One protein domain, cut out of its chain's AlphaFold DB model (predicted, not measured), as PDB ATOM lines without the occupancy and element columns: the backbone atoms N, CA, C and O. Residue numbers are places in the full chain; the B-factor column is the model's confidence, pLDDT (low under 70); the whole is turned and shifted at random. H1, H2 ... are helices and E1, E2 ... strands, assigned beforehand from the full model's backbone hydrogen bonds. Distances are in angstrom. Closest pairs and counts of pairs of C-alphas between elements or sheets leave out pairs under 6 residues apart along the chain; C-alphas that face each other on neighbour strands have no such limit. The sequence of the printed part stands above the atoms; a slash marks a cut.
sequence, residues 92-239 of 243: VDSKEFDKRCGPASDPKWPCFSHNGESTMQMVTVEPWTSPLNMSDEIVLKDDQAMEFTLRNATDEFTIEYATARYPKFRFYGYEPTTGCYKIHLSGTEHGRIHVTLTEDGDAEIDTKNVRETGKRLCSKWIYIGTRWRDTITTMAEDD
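Overview. This is residues 92 to 239 of the 243 residues of an uncharacterized protein of Pseudozyma hubeiensis (strain SY62) (UniProt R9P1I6). This is a sandwich of two six-stranded sheets laid face to face, both strongly twisted, with their strands running nearly along each other. H1 packs across the strands E3 and E4 at one end of the first sheet, and the short H2 grazes the second sheet near its edge strand E2. The first sheet runs E3, E4, E1, E11, E8, E9 and the second E2, E5, E6, E7, E10, E12, both mixed; the class is mostly strand. The 148 printed residues hold two named helices and twelve named strands, in the order H1, E1, E2, H2, then E3 to E12. The whole is compact, with a radius of gyration of the C-alphas of 14.6 A and spans of 45 by 34 by 31 A.

Arrangement. Begin at residues 94 to 101, H1, which is on the sheet of E3, residues 138 to 140, E4, 147 to 150, E1, 111 to 114, E11, 221 to 228, E8, 191 to 196, and E9, 203 to 206. H1 has a height over the sheet of 8.6 A and runs across the strands, at 75 degrees to E4 on the local plane. It lies over E4 and, only just, over E3, on which 3 of its C-alphas fall; its closest C-alpha pair with E3 is Phe 97 and Val 139, 6.2 A. Look next for the hairpin E3 and E4, antiparallel, with N 139 and O 149 at 2.9 A. E4 and E1 are antiparallel, with N 112 and O 148 at 3.0 A. E1 and E11 are parallel, with N 224 and O 113 at 2.8 A. E11 and E8 are antiparallel, with N 194 and O 225 at 2.8 A. The hairpin E8 and E9 has N 195 and O 205 at 2.9 A. The other sheet holds E2, residues 123 to 127, E5, 157 to 161, E6, 168 to 175, E7, 180 to 186, E10, 210 to 217, and E12, 236 to 238. E2 and E5 are antiparallel, with N 160 and O 124 at 2.8 A. E5, E6 and E7 form a meander, each strand the antiparallel neighbour of the one before, with N 159 and O 169 at 2.8 A and N 170 and O 184 at 2.8 A. E7 and E10 are antiparallel, with N 185 and O 213 at 2.8 A, while E10 and E12 are parallel, with N 211 and O 236 at 2.8 A. H2, residues 134 to 137, only grazes this sheet. The facing parts of the two sheets are 9.2 A apart, centre to centre, their best planes 11 degrees apart and their strands at 15 degrees. Every O i to N i+4 pair of H1 is within hydrogen-bond range; H2 is too short for one, and its one O i to N i+3 pair is within range.

Along the chain. Find C-alpha 94 at (141.907, 148.925, 137.799); from there H1 runs 9.9 A to Cys 101. E1 begins at C-alpha 111, (151.702, 149.244, 129.255). Further on, E6 is 21.9 A long, E7 20.2 A, E8 17.1 A, E10 19.2 A and E11 23.8 A. E12 ends at C-alpha 238, (176.941, 142.167, 126.860).

Size, cuts and confidence. The two C-alphas farthest apart are those of Ala 104 and Thr 234, 45.9 A. The printed part, residues 92 to 239, has no cut, and no link is long. The mean pLDDT of the printed part is 94.9; look at residues 232 to 233 for the two under 70.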
ATOM      1  N   VAL A  92     146.459 147.539 143.607       98.19
ATOM      2  CA  VAL A  92     145.512 147.352 142.510       98.19
ATOM      3  C   VAL A  92     144.634 148.591 142.388       98.19
ATOM      4  O   VAL A  92     143.992 149.021 143.347       98.19
ATOM      5  N   ASP A  93     144.610 149.173 141.194       98.25
ATOM      6  CA  ASP A  93     143.765 150.316 140.849       98.25
ATOM      7  C   ASP A  93     143.340 150.177 139.384       98.25
ATOM      8  O   ASP A  93     143.842 150.855 138.485       98.25
ATOM      9  N   SER A  94     142.398 149.260 139.142       98.06
ATOM     10  CA  SER A  94     141.907 148.925 137.799       98.06
ATOM     11  C   SER A  94     141.379 150.148 137.046       98.06
ATOM     12  O   SER A  94     141.493 150.225 135.828       98.06
ATOM     13  N   LYS A  95     140.828 151.140 137.762       98.25
ATOM     14  CA  LYS A  95     140.296 152.365 137.152       98.25
ATOM     15  C   LYS A  95     141.408 153.252 136.602       98.25
ATOM     16  O   LYS A  95     141.284 153.742 135.479       98.25
ATOM     17  N   GLU A  96     142.475 153.482 137.372       98.06
ATOM     18  CA  GLU A  96     143.630 154.223 136.856       98.06
ATOM     19  C   GLU A  96     144.350 153.411 135.776       98.06
ATOM     20  O   GLU A  96     144.729 153.986 134.758       98.06
ATOM     21  N   PHE A  97     144.452 152.087 135.924       98.50
ATOM     22  CA  PHE A  97     144.994 151.219 134.880       98.50
ATOM     23  C   PHE A  97     144.233 151.374 133.554       98.50
ATOM     24  O   PHE A  97     144.840 151.683 132.529       98.50
ATOM     25  N   ASP A  98     142.903 151.245 133.555       98.25
ATOM     26  CA  ASP A  98     142.072 151.334 132.346       98.25
ATOM     27  C   ASP A  98     142.147 152.712 131.681       98.25
ATOM     28  O   ASP A  98     142.127 152.833 130.455       98.25
ATOM     29  N   LYS A  99     142.305 153.777 132.471       98.12
ATOM     30  CA  LYS A  99     142.537 155.126 131.943       98.12
ATOM     31  C   LYS A  99     143.852 155.227 131.160       98.12
ATOM     32  O   LYS A  99     143.938 156.029 130.229       98.12
ATOM     33  N   ARG A 100     144.870 154.438 131.517       97.88
ATOM     34  CA  ARG A 100     146.206 154.446 130.898       97.88
ATOM     35  C   ARG A 100     146.392 153.397 129.811       97.88
ATOM     36  O   ARG A 100     147.017 153.691 128.795       97.88
ATOM     37  N   CYS A 101     145.797 152.221 129.967       98.38
ATOM     38  CA  CYS A 101     146.013 151.065 129.096       98.38
ATOM     39  C   CYS A 101     144.742 150.540 128.417       98.38
ATOM     40  O   CYS A 101     144.838 149.679 127.544       98.38
ATOM     41  N   GLY A 102     143.567 151.082 128.746       96.81
ATOM     42  CA  GLY A 102     142.302 150.683 128.139       96.81
ATOM     43  C   GLY A 102     142.156 151.082 126.660       96.81
ATOM     44  O   GLY A 102     142.992 151.792 126.095       96.81
ATOM     45  N   PRO A 103     141.058 150.664 126.003       95.50
ATOM     46  CA  PRO A 103     140.864 150.852 124.561       95.50
ATOM     47  C   PRO A 103     140.867 152.314 124.096       95.50
ATOM     48  O   PRO A 103     141.235 152.600 122.961       95.50
ATOM     49  N   ALA A 104     140.454 153.237 124.969       95.75
ATOM     50  CA  ALA A 104     140.385 154.670 124.688       95.75
ATOM     51  C   ALA A 104     141.608 155.458 125.193       95.75
ATOM     52  O   ALA A 104     141.610 156.687 125.123       95.75
ATOM     53  N   SER A 105     142.620 154.782 125.744       97.56
ATOM     54  CA  SER A 105     143.791 155.450 126.306       97.56
ATOM     55  C   SER A 105     144.823 155.819 125.239       97.56
ATOM     56  O   SER A 105     144.794 155.313 124.112       97.56
ATOM     57  N   ASP A 106     145.764 156.689 125.609       97.62
ATOM     58  CA  ASP A 106     146.829 157.150 124.720       97.62
ATOM     59  C   ASP A 106     147.590 155.954 124.099       97.62
ATOM     60  O   ASP A 106     148.090 155.089 124.828       97.62
ATOM     61  N   PRO A 107     147.683 155.859 122.757       97.62
ATOM     62  CA  PRO A 107     148.428 154.792 122.091       97.62
ATOM     63  C   PRO A 107     149.940 154.828 122.361       97.62
ATOM     64  O   PRO A 107     150.622 153.860 122.043       97.62
ATOM     65  N   LYS A 108     150.473 155.920 122.915       98.19
ATOM     66  CA  LYS A 108     151.894 156.082 123.248       98.19
ATOM     67  C   LYS A 108     152.212 155.765 124.705       98.19
ATOM     68  O   LYS A 108     153.386 155.807 125.072       98.19
ATOM     69  N   TRP A 109     151.210 155.507 125.545       98.44
ATOM     70  CA  TRP A 109     151.430 155.231 126.963       98.44
ATOM     71  C   TRP A 109     152.017 153.827 127.167       98.44
ATOM     72  O   TRP A 109     151.487 152.880 126.589       98.44
ATOM     73  N   PRO A 110     153.079 153.654 127.969       98.38
ATOM     74  CA  PRO A 110     153.674 152.343 128.188       98.38
ATOM     75  C   PRO A 110     152.781 151.470 129.081       98.38
ATOM     76  O   PRO A 110     152.371 151.856 130.181       98.38
ATOM     77  N   CYS A 111     152.498 150.268 128.601       98.56
ATOM     78  CA  CYS A 111     151.702 149.244 129.255       98.56
ATOM     79  C   CYS A 111     152.476 147.928 129.215       98.56
ATOM     80  O   CYS A 111     153.039 147.544 128.185       98.56
ATOM     81  N   PHE A 112     152.507 147.238 130.346       98.44
ATOM     82  CA  PHE A 112     153.313 146.044 130.528       98.44
ATOM     83  C   PHE A 112     152.400 144.881 130.878       98.44
ATOM     84  O   PHE A 112     151.502 145.009 131.710       98.44
ATOM     85  N   SER A 113     152.651 143.747 130.246       98.25
ATOM     86  CA  SER A 113     152.034 142.472 130.584       98.25
ATOM     87  C   SER A 113     153.132 141.445 130.823       98.25
ATOM     88  O   SER A 113     154.271 141.628 130.388       98.25
ATOM     89  N   HIS A 114     152.814 140.373 131.525       97.31
ATOM     90  CA  HIS A 114     153.715 139.246 131.689       97.31
ATOM     91  C   HIS A 114     153.251 138.066 130.848       97.31
ATOM     92  O   HIS A 114     152.055 137.874 130.639       97.31
ATOM     93  N   ASN A 115     154.199 137.251 130.390       92.06
ATOM     94  CA  ASN A 115     153.906 135.962 129.774       92.06
ATOM     95  C   ASN A 115     154.502 134.800 130.591       92.06
ATOM     96  O   ASN A 115     155.436 134.956 131.387       92.06
ATOM     97  N   GLY A 116     153.928 133.608 130.407       85.19
ATOM     98  CA  GLY A 116     154.327 132.403 131.133       85.19
ATOM     99  C   GLY A 116     154.058 132.495 132.639       85.19
ATOM    100  O   GLY A 116     152.960 132.839 133.057       85.19
ATOM    101  N   GLU A 117     155.063 132.163 133.450       84.81
ATOM    102  CA  GLU A 117     154.967 132.104 134.920       84.81
ATOM    103  C   GLU A 117     155.367 133.419 135.614       84.81
ATOM    104  O   GLU A 117     155.487 133.478 136.837       84.81
ATOM    105  N   SER A 118     155.640 134.475 134.844       89.25
ATOM    106  CA  SER A 118     156.118 135.744 135.400       89.25
ATOM    107  C   SER A 118     154.951 136.587 135.888       89.25
ATOM    108  O   SER A 118     153.942 136.684 135.199       89.25
ATOM    109  N   THR A 119     155.089 137.208 137.056       95.94
ATOM    110  CA  THR A 119     154.064 138.084 137.641       95.94
ATOM    111  C   THR A 119     154.727 139.179 138.476       95.94
ATOM    112  O   THR A 119     155.888 139.052 138.879       95.94
ATOM    113  N   MET A 120     153.972 140.228 138.808       96.81
ATOM    114  CA  MET A 120     154.398 141.247 139.774       96.81
ATOM    115  C   MET A 120     154.214 140.809 141.234       96.81
ATOM    116  O   MET A 120     154.417 141.627 142.121       96.81
ATOM    117  N   GLN A 121     153.823 139.563 141.533       95.25
ATOM    118  CA  GLN A 121     153.540 139.136 142.915       95.25
ATOM    119  C   GLN A 121     154.801 139.054 143.780       95.25
ATOM    120  O   GLN A 121     154.744 139.294 144.975       95.25
ATOM    121  N   MET A 122     155.959 138.743 143.197       93.50
ATOM    122  CA  MET A 122     157.199 138.527 143.953       93.50
ATOM    123  C   MET A 122     158.347 139.323 143.339       93.50
ATOM    124  O   MET A 122     159.301 138.756 142.794       93.50
ATOM    125  N   VAL A 123     158.227 140.650 143.398       95.81
ATOM    126  CA  VAL A 123     159.209 141.568 142.821       95.81
ATOM    127  C   VAL A 123     159.661 142.646 143.798       95.81
ATOM    128  O   VAL A 123     158.904 143.101 144.658       95.81
ATOM    129  N   THR A 124     160.895 143.090 143.598       96.06
ATOM    130  CA  THR A 124     161.440 144.315 144.180       96.06
ATOM    131  C   THR A 124     161.468 145.375 143.090       96.06
ATOM    132  O   THR A 124     161.987 145.124 142.001       96.06
ATOM    133  N   VAL A 125     160.891 146.545 143.351       97.00
ATOM    134  CA  VAL A 125     160.842 147.668 142.414       97.00
ATOM    135  C   VAL A 125     161.562 148.861 143.022       97.00
ATOM    136  O   VAL A 125     161.133 149.417 144.031       97.00
ATOM    137  N   GLU A 126     162.638 149.285 142.371       95.81
ATOM    138  CA  GLU A 126     163.462 150.410 142.805       95.81
ATOM    139  C   GLU A 126     163.384 151.556 141.793       95.81
ATOM    140  O   GLU A 126     163.421 151.311 140.579       95.81
ATOM    141  N   PRO A 127     163.312 152.816 142.251       96.44
ATOM    142  CA  PRO A 127     163.426 153.945 141.349       96.44
ATOM    143  C   PRO A 127     164.872 154.087 140.853       96.44
ATOM    144  O   PRO A 127     165.820 153.830 141.593       96.44
ATOM    145  N   TRP A 128     165.063 154.515 139.603       89.12
ATOM    146  CA  TRP A 128     166.405 154.579 139.011       89.12
ATOM    147  C   TRP A 128     167.123 155.917 139.238       89.12
ATOM    148  O   TRP A 128     168.287 155.935 139.636       89.12
ATOM    149  N   THR A 129     166.457 157.049 138.989       81.88
ATOM    150  CA  THR A 129     167.109 158.377 138.980       81.88
ATOM    151  C   THR A 129     166.675 159.316 140.098       81.88
ATOM    152  O   THR A 129     167.464 160.170 140.501       81.88
ATOM    153  N   SER A 130     165.454 159.185 140.616       81.94
ATOM    154  CA  SER A 130     164.910 160.079 141.649       81.94
ATOM    155  C   SER A 130     164.313 159.278 142.800       81.94
ATOM    156  O   SER A 130     163.683 158.260 142.539       81.94
ATOM    157  N   PRO A 131     164.462 159.710 144.066       88.75
ATOM    158  CA  PRO A 131     163.829 159.031 145.189       88.75
ATOM    159  C   PRO A 131     162.308 159.122 145.039       88.75
ATOM    160  O   PRO A 131     161.725 160.200 145.148       88.75
ATOM    161  N   LEU A 132     161.686 157.983 144.762       92.31
ATOM    162  CA  LEU A 132     160.275 157.863 144.435       92.31
ATOM    163  C   LEU A 132     159.709 156.637 145.150       92.31
ATOM    164  O   LEU A 132     160.395 155.622 145.289       92.31
ATOM    165  N   ASN A 133     158.466 156.729 145.615       94.50
ATOM    166  CA  ASN A 133     157.804 155.589 146.228       94.50
ATOM    167  C   ASN A 133     157.194 154.694 145.144       94.50
ATOM    168  O   ASN A 133     156.071 154.931 144.705       94.50
ATOM    169  N   MET A 134     157.911 153.648 144.730       95.50
ATOM    170  CA  MET A 134     157.451 152.769 143.646       95.50
ATOM    171  C   MET A 134     156.129 152.051 143.957       95.50
ATOM    172  O   MET A 134     155.383 151.742 143.030       95.50
ATOM    173  N   SER A 135     155.791 151.870 145.237       96.06
ATOM    174  CA  SER A 135     154.492 151.347 145.680       96.06
ATOM    175  C   SER A 135     153.301 152.214 145.279       96.06
ATOM    176  O   SER A 135     152.186 151.711 145.139       96.06
ATOM    177  N   ASP A 136     153.516 153.522 145.136       95.88
ATOM    178  CA  ASP A 136     152.476 154.454 144.714       95.88
ATOM    179  C   ASP A 136     152.473 154.651 143.195       95.88
ATOM    180  O   ASP A 136     151.423 154.965 142.640       95.88
ATOM    181  N   GLU A 137     153.598 154.429 142.513       96.69
ATOM    182  CA  GLU A 137     153.753 154.728 141.083       96.69
ATOM    183  C   GLU A 137     153.399 153.571 140.155       96.69
ATOM    184  O   GLU A 137     152.866 153.793 139.064       96.69
ATOM    185  N   ILE A 138     153.661 152.338 140.587       98.00
ATOM    186  CA  ILE A 138     153.243 151.143 139.861       98.00
ATOM    187  C   ILE A 138     151.751 150.917 140.104       98.00
ATOM    188  O   ILE A 138     151.282 150.831 141.239       98.00
ATOM    189  N   VAL A 139     151.004 150.792 139.012       98.38
ATOM    190  CA  VAL A 139     149.562 150.550 139.022       98.38
ATOM    191  C   VAL A 139     149.290 149.169 138.453       98.38
ATOM    192  O   VAL A 139     149.513 148.940 137.263       98.38
ATOM    193  N   LEU A 140     148.781 148.265 139.289       98.56
ATOM    194  CA  LEU A 140     148.342 146.942 138.857       98.56
ATOM    195  C   LEU A 140     146.896 146.992 138.359       98.56
ATOM    196  O   LEU A 140     146.053 147.696 138.926       98.56
ATOM    197  N   LYS A 141     146.605 146.211 137.317       98.31
ATOM    198  CA  LYS A 141     145.244 146.065 136.792       98.31
ATOM    199  C   LYS A 141     144.323 145.336 137.765       98.31
ATOM    200  O   LYS A 141     143.206 145.787 137.997       98.31
ATOM    201  N   ASP A 142     144.777 144.208 138.295       98.00
ATOM    202  CA  ASP A 142     144.005 143.298 139.138       98.00
ATOM    203  C   ASP A 142     144.924 142.485 140.067       98.00
ATOM    204  O   ASP A 142     146.152 142.599 140.015       98.00
ATOM    205  N   ASP A 143     144.315 141.653 140.914       97.00
ATOM    206  CA  ASP A 143     145.012 140.818 141.900       97.00
ATOM    207  C   ASP A 143     145.817 139.661 141.270       97.00
ATOM    208  O   ASP A 143     146.543 138.957 141.973       97.00
ATOM    209  N   GLN A 144     145.712 139.422 139.954       96.31
ATOM    210  CA  GLN A 144     146.608 138.477 139.274       96.31
ATOM    211  C   GLN A 144     147.992 139.088 139.054       96.31
ATOM    212  O   GLN A 144     148.956 138.355 138.846       96.31
ATOM    213  N   ALA A 145     148.100 140.422 139.105       96.88
ATOM    214  CA  ALA A 145     149.355 141.154 138.974       96.88
ATOM    215  C   ALA A 145     150.132 140.799 137.683       96.88
ATOM    216  O   ALA A 145     151.363 140.854 137.637       96.88
ATOM    217  N   MET A 146     149.395 140.423 136.631       97.88
ATOM    218  CA  MET A 146     149.932 140.092 135.308       97.88
ATOM    219  C   MET A 146     150.213 141.350 134.492       97.88
ATOM    220  O   MET A 146     151.194 141.409 133.756       97.88
ATOM    221  N   GLU A 147     149.367 142.365 134.643       98.31
ATOM    222  CA  GLU A 147     149.436 143.601 133.876       98.31
ATOM    223  C   GLU A 147     149.625 144.798 134.799       98.31
ATOM    224  O   GLU A 147     148.974 144.918 135.845       98.31
ATOM    225  N   PHE A 148     150.513 145.700 134.391       98.69
ATOM    226  CA  PHE A 148     150.795 146.917 135.134       98.69
ATOM    227  C   PHE A 148     151.144 148.090 134.218       98.69
ATOM    228  O   PHE A 148     151.457 147.947 133.034       98.69
ATOM    229  N   THR A 149     151.063 149.288 134.781       98.62
ATOM    230  CA  THR A 149     151.491 150.534 134.147       98.62
ATOM    231  C   THR A 149     152.038 151.487 135.206       98.62
ATOM    232  O   THR A 149     152.098 151.154 136.389       98.62
ATOM    233  N   LEU A 150     152.454 152.671 134.772       97.88
ATOM    234  CA  LEU A 150     152.916 153.754 135.630       97.88
ATOM    235  C   LEU A 150     151.815 154.799 135.800       97.88
ATOM    236  O   LEU A 150     151.053 155.053 134.862       97.88
ATOM    237  N   ARG A 151     151.769 155.483 136.950       97.25
ATOM    238  CA  ARG A 151     150.983 156.726 137.077       97.25
ATOM    239  C   ARG A 151     151.581 157.851 136.236       97.25
ATOM    240  O   ARG A 151     150.827 158.621 135.624       97.25
ATOM    241  N   ASN A 152     152.910 157.905 136.155       97.00
ATOM    242  CA  ASN A 152     153.658 158.819 135.303       97.00
ATOM    243  C   ASN A 152     154.672 158.072 134.419       97.00
ATOM    244  O   ASN A 152     155.630 157.475 134.896       97.00
ATOM    245  N   ALA A 153     154.478 158.134 133.099       97.62
ATOM    246  CA  ALA A 153     155.285 157.397 132.128       97.62
ATOM    247  C   ALA A 153     156.754 157.852 132.036       97.62
ATOM    248  O   ALA A 153     157.561 157.140 131.445       97.62
ATOM    249  N   THR A 154     157.111 159.025 132.575       97.44
ATOM    250  CA  THR A 154     158.509 159.491 132.608       97.44
ATOM    251  C   THR A 154     159.322 158.883 133.742       97.44
ATOM    252  O   THR A 154     160.536 159.069 133.764       97.44
ATOM    253  N   ASP A 155     158.669 158.216 134.688       97.25
ATOM    254  CA  ASP A 155     159.342 157.694 135.866       97.25
ATOM    255  C   ASP A 155     160.117 156.428 135.507       97.25
ATOM    256  O   ASP A 155     159.634 155.527 134.816       97.25
ATOM    257  N   GLU A 156     161.367 156.392 135.953       97.38
ATOM    258  CA  GLU A 156     162.329 155.361 135.593       97.38
ATOM    259  C   GLU A 156     162.505 154.396 136.757       97.38
ATOM    260  O   GLU A 156     162.692 154.813 137.904       97.38
ATOM    261  N   PHE A 157     162.488 153.099 136.465       97.69
ATOM    262  CA  PHE A 157     162.494 152.070 137.496       97.69
ATOM    263  C   PHE A 157     163.248 150.817 137.058       97.69
ATOM    264  O   PHE A 157     163.461 150.565 135.868       97.69
ATOM    265  N   THR A 158     163.633 150.017 138.047       98.06
ATOM    266  CA  THR A 158     164.143 148.657 137.873       98.06
ATOM    267  C   THR A 158     163.265 147.687 138.660       98.06
ATOM    268  O   THR A 158     162.970 147.937 139.821       98.06
ATOM    269  N   ILE A 159     162.857 146.589 138.027       98.06
ATOM    270  CA  ILE A 159     162.193 145.444 138.658       98.06
ATOM    271  C   ILE A 159     163.206 144.312 138.758       98.06
ATOM    272  O   ILE A 159     163.824 143.955 137.754       98.06
ATOM    273  N   GLU A 160     163.337 143.716 139.934       97.44
ATOM    274  CA  GLU A 160     164.045 142.459 140.163       97.44
ATOM    275  C   GLU A 160     163.036 141.345 140.484       97.44
ATOM    276  O   GLU A 160     162.198 141.487 141.375       97.44
ATOM    277  N   TYR A 161     163.101 140.233 139.743       96.25
ATOM    278  CA  TYR A 161     162.143 139.126 139.863       96.25
ATOM    279  C   TYR A 161     162.663 138.026 140.793       96.25
ATOM    280  O   TYR A 161     163.483 137.187 140.402       96.25
ATOM    281  N   ALA A 162     162.157 137.988 142.026       93.06
ATOM    282  CA  ALA A 162     162.680 137.123 143.083       93.06
ATOM    283  C   ALA A 162     162.492 135.618 142.792       93.06
ATOM    284  O   ALA A 162     163.391 134.801 143.033       93.06
ATOM    285  N   THR A 163     161.356 135.234 142.201       90.44
ATOM    286  CA  THR A 163     161.012 133.833 141.874       90.44
ATOM    287  C   THR A 163     161.833 133.262 140.716       90.44
ATOM    288  O   THR A 163     162.034 132.048 140.619       90.44
ATOM    289  N   ALA A 164     162.378 134.127 139.862       90.06
ATOM    290  CA  ALA A 164     163.098 133.739 138.654       90.06
ATOM    291  C   ALA A 164     164.625 133.788 138.798       90.06
ATOM    292  O   ALA A 164     165.329 133.808 137.791       90.06
ATOM    293  N   ARG A 165     165.150 133.777 140.036       92.81
ATOM    294  CA  ARG A 165     166.588 133.930 140.347       92.81
ATOM    295  C   ARG A 165     167.130 135.321 140.001       92.81
ATOM    296  O   ARG A 165     168.244 135.444 139.485       92.81
ATOM    297  N   TYR A 166     166.338 136.341 140.320       94.81
ATOM    298  CA  TYR A 166     166.715 137.756 140.323       94.81
ATOM    299  C   TYR A 166     167.193 138.350 138.980       94.81
ATOM    300  O   TYR A 166     168.100 139.185 138.988       94.81
ATOM    301  N   PRO A 167     166.645 137.974 137.802       96.81
ATOM    302  CA  PRO A 167     166.867 138.779 136.613       96.81
ATOM    303  C   PRO A 167     166.195 140.148 136.791       96.81
ATOM    304  O   PRO A 167     165.214 140.278 137.532       96.81
ATOM    305  N   LYS A 168     166.708 141.162 136.091       97.75
ATOM    306  CA  LYS A 168     166.246 142.546 136.202       97.75
ATOM    307  C   LYS A 168     165.692 143.076 134.893       97.75
ATOM    308  O   LYS A 168     166.242 142.830 133.819       97.75
ATOM    309  N   PHE A 169     164.630 143.856 135.014       98.12
ATOM    310  CA  PHE A 169     164.030 144.654 133.955       98.12
ATOM    311  C   PHE A 169     164.158 146.126 134.325       98.12
ATOM    312  O   PHE A 169     163.673 146.529 135.377       98.12
ATOM    313  N   ARG A 170     164.773 146.943 133.474       98.06
ATOM    314  CA  ARG A 170     164.870 148.393 133.674       98.06
ATOM    315  C   ARG A 170     164.161 149.135 132.550       98.06
ATOM    316  O   ARG A 170     164.419 148.863 131.378       98.06
ATOM    317  N   PHE A 171     163.340 150.110 132.924       98.06
ATOM    318  CA  PHE A 171     162.623 151.020 132.031       98.06
ATOM    319  C   PHE A 171     163.078 152.459 132.272       98.06
ATOM    320  O   PHE A 171     163.155 152.894 133.422       98.06
ATOM    321  N   TYR A 172     163.394 153.191 131.200       97.94
ATOM    322  CA  TYR A 172     163.876 154.568 131.304       97.94
ATOM    323  C   TYR A 172     163.796 155.348 129.986       97.94
ATOM    324  O   TYR A 172     163.572 154.781 128.912       97.94
ATOM    325  N   GLY A 173     164.008 156.666 130.057       96.88
ATOM    326  CA  GLY A 173     164.103 157.530 128.879       96.88
ATOM    327  C   GLY A 173     162.843 157.556 128.010       96.88
ATOM    328  O   GLY A 173     162.957 157.502 126.784       96.88
ATOM    329  N   TYR A 174     161.659 157.599 128.628       98.19
ATOM    330  CA  TYR A 174     160.391 157.726 127.910       98.19
ATOM    331  C   TYR A 174     160.249 159.098 127.241       98.19
ATOM    332  O   TYR A 174     160.446 160.144 127.860       98.19
ATOM    333  N   GLU A 175     159.855 159.095 125.971       98.38
ATOM    334  CA  GLU A 175     159.615 160.286 125.165       98.38
ATOM    335  C   GLU A 175     158.121 160.412 124.823       98.38
ATOM    336  O   GLU A 175     157.651 159.752 123.892       98.38
ATOM    337  N   PRO A 176     157.359 161.307 125.483       97.81
ATOM    338  CA  PRO A 176     155.908 161.422 125.280       97.81
ATOM    339  C   PRO A 176     155.493 161.735 123.833       97.81
ATOM    340  O   PRO A 176     154.408 161.377 123.378       97.81
ATOM    341  N   THR A 177     156.359 162.412 123.074       97.75
ATOM    342  CA  THR A 177     156.085 162.783 121.680       97.75
ATOM    343  C   THR A 177     156.081 161.575 120.751       97.75
ATOM    344  O   THR A 177     155.261 161.523 119.831       97.75
ATOM    345  N   THR A 178     156.959 160.603 120.986       98.00
ATOM    346  CA  THR A 178     157.132 159.419 120.137       98.00
ATOM    347  C   THR A 178     156.511 158.164 120.747       98.00
ATOM    348  O   THR A 178     156.180 157.243 120.006       98.00
ATOM    349  N   GLY A 179     156.307 158.133 122.067       98.00
ATOM    350  CA  GLY A 179     155.946 156.929 122.817       98.00
ATOM    351  C   GLY A 179     157.102 155.935 122.945       98.00
ATOM    352  O   GLY A 179     156.884 154.786 123.316       98.00
ATOM    353  N   CYS A 180     158.322 156.347 122.590       98.50
ATOM    354  CA  CYS A 180     159.491 155.490 122.672       98.50
ATOM    355  C   CYS A 180     160.119 155.533 124.063       98.50
ATOM    356  O   CYS A 180     160.091 156.559 124.733       98.50
ATOM    357  N   TYR A 181     160.745 154.435 124.454       98.12
ATOM    358  CA  TYR A 181     161.480 154.288 125.704       98.12
ATOM    359  C   TYR A 181     162.600 153.271 125.532       98.12
ATOM    360  O   TYR A 181     162.709 152.580 124.514       98.12
ATOM    361  N   LYS A 182     163.468 153.205 126.530       98.12
ATOM    362  CA  LYS A 182     164.597 152.294 126.587       98.12
ATOM    363  C   LYS A 182     164.302 151.188 127.587       98.12
ATOM    364  O   LYS A 182     163.820 151.451 128.686       98.12
ATOM    365  N   ILE A 183     164.614 149.959 127.190       98.06
ATOM    366  CA  ILE A 183     164.599 148.802 128.077       98.06
ATOM    367  C   ILE A 183     166.006 148.247 128.174       98.06
ATOM    368  O   ILE A 183     166.668 148.057 127.154       98.06
ATOM    369  N   HIS A 184     166.414 147.928 129.395       97.94
ATOM    370  CA  HIS A 184     167.626 147.176 129.680       97.94
ATOM    371  C   HIS A 184     167.260 145.936 130.490       97.94
ATOM    372  O   HIS A 184     166.539 146.027 131.481       97.94
ATOM    373  N   LEU A 185     167.742 144.778 130.055       97.88
ATOM    374  CA  LEU A 185     167.553 143.502 130.725       97.88
ATOM    375  C   LEU A 185     168.882 142.989 131.279       97.88
ATOM    376  O   LEU A 185     169.875 142.968 130.555       97.88
ATOM    377  N   SER A 186     168.858 142.521 132.525       97.44
ATOM    378  CA  SER A 186     169.986 141.854 133.178       97.44
ATOM    379  C   SER A 186     169.574 140.436 133.564       97.44
ATOM    380  O   SER A 186     168.610 140.225 134.299       97.44
ATOM    381  N   GLY A 187     170.257 139.439 133.019       95.75
ATOM    382  CA  GLY A 187     170.105 138.040 133.389       95.75
ATOM    383  C   GLY A 187     171.092 137.646 134.484       95.75
ATOM    384  O   GLY A 187     172.100 138.306 134.715       95.75
ATOM    385  N   THR A 188     170.855 136.503 135.115       94.56
ATOM    386  CA  THR A 188     171.814 135.885 136.042       94.56
ATOM    387  C   THR A 188     172.266 134.534 135.491       94.56
ATOM    388  O   THR A 188     171.777 134.078 134.455       94.56
ATOM    389  N   GLU A 189     173.189 133.863 136.179       91.56
ATOM    390  CA  GLU A 189     173.610 132.498 135.818       91.56
ATOM    391  C   GLU A 189     172.455 131.487 135.860       91.56
ATOM    392  O   GLU A 189     172.513 130.443 135.211       91.56
ATOM    393  N   HIS A 190     171.383 131.801 136.594       93.06
ATOM    394  CA  HIS A 190     170.223 130.926 136.765       93.06
ATOM    395  C   HIS A 190     168.917 131.531 136.241       93.06
ATOM    396  O   HIS A 190     167.980 130.788 135.954       93.06
ATOM    397  N   GLY A 191     168.852 132.854 136.100       94.81
ATOM    398  CA  GLY A 191     167.685 133.599 135.649       94.81
ATOM    399  C   GLY A 191     167.864 134.138 134.236       94.81
ATOM    400  O   GLY A 191     168.889 134.735 133.893       94.81
ATOM    401  N   ARG A 192     166.847 133.950 133.402       95.00
ATOM    402  CA  ARG A 192     166.719 134.585 132.090       95.00
ATOM    403  C   ARG A 192     165.494 135.478 132.098       95.00
ATOM    404  O   ARG A 192     164.446 135.097 132.607       95.00
ATOM    405  N   ILE A 193     165.622 136.611 131.436       97.00
ATOM    406  CA  ILE A 193     164.537 137.529 131.125       97.00
ATOM    407  C   ILE A 193     164.548 137.882 129.635       97.00
ATOM    408  O   ILE A 193     165.611 137.938 129.004       97.00
ATOM    409  N   HIS A 194     163.361 138.071 129.076       97.12
ATOM    410  CA  HIS A 194     163.142 138.466 127.693       97.12
ATOM    411  C   HIS A 194     161.911 139.367 127.576       97.12
ATOM    412  O   HIS A 194     161.058 139.386 128.464       97.12
ATOM    413  N   VAL A 195     161.846 140.113 126.477       97.69
ATOM    414  CA  VAL A 195     160.736 141.006 126.137       97.69
ATOM    415  C   VAL A 195     160.272 140.730 124.710       97.69
ATOM    416  O   VAL A 195     161.101 140.642 123.800       97.69
ATOM    417  N   THR A 196     158.960 140.639 124.510       97.50
ATOM    418  CA  THR A 196     158.299 140.534 123.196       97.50
ATOM    419  C   THR A 196     157.334 141.717 122.993       97.50
ATOM    420  O   THR A 196     156.941 142.384 123.954       97.50
ATOM    421  N   LEU A 197     156.948 142.014 121.743       96.69
ATOM    422  CA  LEU A 197     155.925 143.041 121.433       96.69
ATOM    423  C   LEU A 197     154.507 142.472 121.328       96.69
ATOM    424  O   LEU A 197     153.532 143.220 121.330       96.69
ATOM    425  N   THR A 198     154.394 141.154 121.212       93.75
ATOM    426  CA  THR A 198     153.132 140.417 121.137       93.75
ATOM    427  C   THR A 198     153.205 139.228 122.082       93.75
ATOM    428  O   THR A 198     154.296 138.712 122.325       93.75
ATOM    429  N   GLU A 199     152.056 138.780 122.582       87.50
ATOM    430  CA  GLU A 199     151.951 137.704 123.576       87.50
ATOM    431  C   GLU A 199     152.726 136.438 123.156       87.50
ATOM    432  O   GLU A 199     153.595 135.978 123.895       87.50
ATOM    433  N   ASP A 200     152.524 135.991 121.912       86.00
ATOM    434  CA  ASP A 200     153.195 134.827 121.305       86.00
ATOM    435  C   ASP A 200     154.339 135.208 120.342       86.00
ATOM    436  O   ASP A 200     154.686 134.460 119.426       86.00
ATOM    437  N   GLY A 201     154.879 136.421 120.475       87.69
ATOM    438  CA  GLY A 201     155.903 136.941 119.568       87.69
ATOM    439  C   GLY A 201     157.298 136.376 119.807       87.69
ATOM    440  O   GLY A 201     157.626 135.894 120.891       87.69
ATOM    441  N   ASP A 202     158.165 136.544 118.809       92.94
ATOM    442  CA  ASP A 202     159.599 136.364 119.002       92.94
ATOM    443  C   ASP A 202     160.156 137.418 119.972       92.94
ATOM    444  O   ASP A 202     159.692 138.562 120.039       92.94
ATOM    445  N   ALA A 203     161.173 137.027 120.741       93.38
ATOM    446  CA  ALA A 203     161.828 137.926 121.680       93.38
ATOM    447  C   ALA A 203     162.592 139.031 120.938       93.38
ATOM    448  O   ALA A 203     163.538 138.770 120.195       93.38
ATOM    449  N   GLU A 204     162.223 140.281 121.203       95.38
ATOM    450  CA  GLU A 204     162.940 141.461 120.717       95.38
ATOM    451  C   GLU A 204     164.273 141.653 121.442       95.38
ATOM    452  O   GLU A 204     165.275 142.095 120.866       95.38
ATOM    453  N   ILE A 205     164.250 141.350 122.741       95.75
ATOM    454  CA  ILE A 205     165.361 141.483 123.675       95.75
ATOM    455  C   ILE A 205     165.369 140.229 124.537       95.75
ATOM    456  O   ILE A 205     164.326 139.799 125.028       95.75
ATOM    457  N   ASP A 206     166.540 139.629 124.712       96.00
ATOM    458  CA  ASP A 206     166.654 138.334 125.363       96.00
ATOM    459  C   ASP A 206     168.050 138.124 125.947       96.00
ATOM    460  O   ASP A 206     169.055 138.168 125.238       96.00
ATOM    461  N   THR A 207     168.096 137.814 127.239       95.44
ATOM    462  CA  THR A 207     169.333 137.493 127.968       95.44
ATOM    463  C   THR A 207     169.801 136.047 127.749       95.44
ATOM    464  O   THR A 207     170.756 135.602 128.371       95.44
ATOM    465  N   LYS A 208     169.179 135.247 126.869       94.00
ATOM    466  CA  LYS A 208     169.510 133.816 126.674       94.00
ATOM    467  C   LYS A 208     171.010 133.525 126.576       94.00
ATOM    468  O   LYS A 208     171.462 132.571 127.201       94.00
ATOM    469  N   ASN A 209     171.769 134.337 125.843       92.44
ATOM    470  CA  ASN A 209     173.202 134.116 125.614       92.44
ATOM    471  C   ASN A 209     174.101 135.223 126.196       92.44
ATOM    472  O   ASN A 209     175.320 135.140 126.057       92.44
ATOM    473  N   VAL A 210     173.515 136.243 126.830       93.44
ATOM    474  CA  VAL A 210     174.227 137.421 127.346       93.44
ATOM    475  C   VAL A 210     173.716 137.818 128.727       93.44
ATOM    476  O   VAL A 210     172.555 137.569 129.049       93.44
ATOM    477  N   ARG A 211     174.578 138.400 129.563       94.50
ATOM    478  CA  ARG A 211     174.181 138.898 130.885       94.50
ATOM    479  C   ARG A 211     173.378 140.181 130.757       94.50
ATOM    480  O   ARG A 211     172.297 140.256 131.323       94.50
ATOM    481  N   GLU A 212     173.851 141.117 129.954       96.25
ATOM    482  CA  GLU A 212     173.212 142.407 129.732       96.25
ATOM    483  C   GLU A 212     172.780 142.557 128.270       96.25
ATOM    484  O   GLU A 212     173.442 142.073 127.351       96.25
ATOM    485  N   THR A 213     171.636 143.198 128.048       96.94
ATOM    486  CA  THR A 213     171.155 143.569 126.711       96.94
ATOM    487  C   THR A 213     170.121 144.683 126.824       96.94
ATOM    488  O   THR A 213     169.464 144.840 127.854       96.94
ATOM    489  N   GLY A 214     169.926 145.458 125.762       97.12
ATOM    490  CA  GLY A 214     168.918 146.510 125.745       97.12
ATOM    491  C   GLY A 214     168.417 146.838 124.348       97.12
ATOM    492  O   GLY A 214     169.023 146.480 123.338       97.12
ATOM    493  N   LYS A 215     167.262 147.504 124.280       96.69
ATOM    494  CA  LYS A 215     166.712 148.041 123.028       96.69
ATOM    495  C   LYS A 215     165.770 149.212 123.293       96.69
ATOM    496  O   LYS A 215     165.060 149.259 124.297       96.69
ATOM    497  N   ARG A 216     165.794 150.185 122.382       97.75
ATOM    498  CA  ARG A 216     164.799 151.253 122.337       97.75
ATOM    499  C   ARG A 216     163.561 150.716 121.631       97.75
ATOM    500  O   ARG A 216     163.660 150.279 120.485       97.75
ATOM    501  N   LEU A 217     162.420 150.764 122.302       97.25
ATOM    502  CA  LEU A 217     161.134 150.311 121.782       97.25
ATOM    503  C   LEU A 217     160.165 151.488 121.701       97.25
ATOM    504  O   LEU A 217     160.278 152.440 122.465       97.25
ATOM    505  N   CYS A 218     159.222 151.422 120.765       97.38
ATOM    506  CA  CYS A 218     158.173 152.424 120.562       97.38
ATOM    507  C   CYS A 218     156.819 151.717 120.464       97.38
ATOM    508  O   CYS A 218     156.123 151.818 119.456       97.38
ATOM    509  N   SER A 219     156.503 150.911 121.479       97.38
ATOM    510  CA  SER A 219     155.278 150.115 121.542       97.38
ATOM    511  C   SER A 219     154.491 150.465 122.794       97.38
ATOM    512  O   SER A 219     155.080 150.622 123.864       97.38
ATOM    513  N   LYS A 220     153.163 150.522 122.665       97.38
ATOM    514  CA  LYS A 220     152.254 150.633 123.809       97.38
ATOM    515  C   LYS A 220     152.418 149.437 124.737       97.38
ATOM    516  O   LYS A 220     152.632 149.612 125.924       97.38
ATOM    517  N   TRP A 221     152.337 148.238 124.165       98.06
ATOM    518  CA  TRP A 221     152.383 146.982 124.896       98.06
ATOM    519  C   TRP A 221     153.711 146.278 124.685       98.06
ATOM    520  O   TRP A 221     154.197 146.167 123.555       98.06
ATOM    521  N   ILE A 222     154.257 145.775 125.784       98.25
ATOM    522  CA  ILE A 222     155.313 144.775 125.779       98.25
ATOM    523  C   ILE A 222     154.973 143.664 126.764       98.25
ATOM    524  O   ILE A 222     154.281 143.897 127.758       98.25
ATOM    525  N   TYR A 223     155.487 142.471 126.487       98.12
ATOM    526  CA  TYR A 223     155.289 141.301 127.328       98.12
ATOM    527  C   TYR A 223     156.631 140.877 127.905       98.12
ATOM    528  O   TYR A 223     157.604 140.692 127.169       98.12
ATOM    529  N   ILE A 224     156.691 140.780 129.229       98.25
ATOM    530  CA  ILE A 224     157.894 140.453 129.983       98.25
ATOM    531  C   ILE A 224     157.816 138.993 130.401       98.25
ATOM    532  O   ILE A 224     156.877 138.570 131.074       98.25
ATOM    533  N   GLY A 225     158.845 138.238 130.034       97.00
ATOM    534  CA  GLY A 225     158.960 136.838 130.397       97.00
ATOM    535  C   GLY A 225     160.246 136.553 131.137       97.00
ATOM    536  O   GLY A 225     161.346 136.848 130.663       97.00
ATOM    537  N   THR A 226     160.124 135.890 132.271       96.50
ATOM    538  CA  THR A 226     161.226 135.336 133.049       96.50
ATOM    539  C   THR A 226     161.169 133.817 133.020       96.50
ATOM    540  O   THR A 226     160.106 133.215 132.868       96.50
ATOM    541  N   ARG A 227     162.333 133.178 133.103       93.31
ATOM    542  CA  ARG A 227     162.433 131.727 133.251       93.31
ATOM    543  C   ARG A 227     163.748 131.330 133.887       93.31
ATOM    544  O   ARG A 227     164.739 132.059 133.808       93.31
ATOM    545  N   TRP A 228     163.775 130.126 134.435       92.81
ATOM    546  CA  TRP A 228     165.025 129.500 134.833       92.81
ATOM    547  C   TRP A 228     165.834 129.107 133.595       92.81
ATOM    548  O   TRP A 228     165.291 128.859 132.514       92.81
ATOM    549  N   ARG A 229     167.156 129.087 133.731       89.06
ATOM    550  CA  ARG A 229     168.046 128.575 132.687       89.06
ATOM    551  C   ARG A 229     168.166 127.062 132.808       89.06
ATOM    552  O   ARG A 229     168.480 126.552 133.878       89.06
ATOM    553  N   ASP A 230     167.986 126.370 131.687       80.69
ATOM    554  CA  ASP A 230     168.087 124.908 131.627       80.69
ATOM    555  C   ASP A 230     169.524 124.410 131.863       80.69
ATOM    556  O   ASP A 230     169.735 123.291 132.326       80.69
ATOM    557  N   THR A 231     170.528 125.233 131.548       77.94
ATOM    558  CA  THR A 231     171.948 124.908 131.705       77.94
ATOM    559  C   THR A 231     172.761 126.144 132.084       77.94
ATOM    560  O   THR A 231     172.493 127.252 131.614       77.94
ATOM    561  N   ILE A 232     173.781 125.947 132.927       69.75
ATOM    562  CA  ILE A 232     174.805 126.962 133.202       69.75
ATOM    563  C   ILE A 232     175.668 127.062 131.943       69.75
ATOM    564  O   ILE A 232     176.550 126.236 131.710       69.75
ATOM    565  N   THR A 233     175.366 128.031 131.088       66.88
ATOM    566  CA  THR A 233     176.166 128.342 129.907       66.88
ATOM    567  C   THR A 233     177.100 129.504 130.202       66.88
ATOM    568  O   THR A 233     176.765 130.424 130.944       66.88
ATOM    569  N   THR A 234     178.289 129.482 129.600       79.88
ATOM    570  CA  THR A 234     179.159 130.659 129.555       79.88
ATOM    571  C   THR A 234     178.428 131.757 128.786       79.88
ATOM    572  O   THR A 234     178.249 131.649 127.571       79.88
ATOM    573  N   MET A 235     177.958 132.775 129.498       84.06
ATOM    574  CA  MET A 235     177.291 133.941 128.924       84.06
ATOM    575  C   MET A 235     178.338 134.976 128.522       84.06
ATOM    576  O   MET A 235     179.317 135.173 129.242       84.06
ATOM    577  N   ALA A 236     178.133 135.655 127.393       89.50
ATOM    578  CA  ALA A 236     178.860 136.900 127.165       89.50
ATOM    579  C   ALA A 236     178.334 137.969 128.136       89.50
ATOM    580  O   ALA A 236     177.177 137.918 128.550       89.50
ATOM    581  N   GLU A 237     179.171 138.929 128.517       89.69
ATOM    582  CA  GLU A 237     178.752 139.971 129.463       89.69
ATOM    583  C   GLU A 237     177.692 140.901 128.851       89.69
ATOM    584  O   GLU A 237     176.712 141.231 129.506       89.69
ATOM    585  N   ASP A 238     177.836 141.256 127.576       90.19
ATOM    586  CA  ASP A 238     176.941 142.167 126.860       90.19
ATOM    587  C   ASP A 238     176.913 141.792 125.368       90.19
ATOM    588  O   ASP A 238     177.873 141.219 124.842       90.19
ATOM    589  N   ASP A 239     175.815 142.100 124.680       88.31
ATOM    590  CA  ASP A 239     175.689 141.985 123.223       88.31
ATOM    591  C   ASP A 239     176.001 143.291 122.472       88.31
ATOM    592  O   ASP A 239     175.880 143.346 121.245       88.31
TER     593      ASP A 239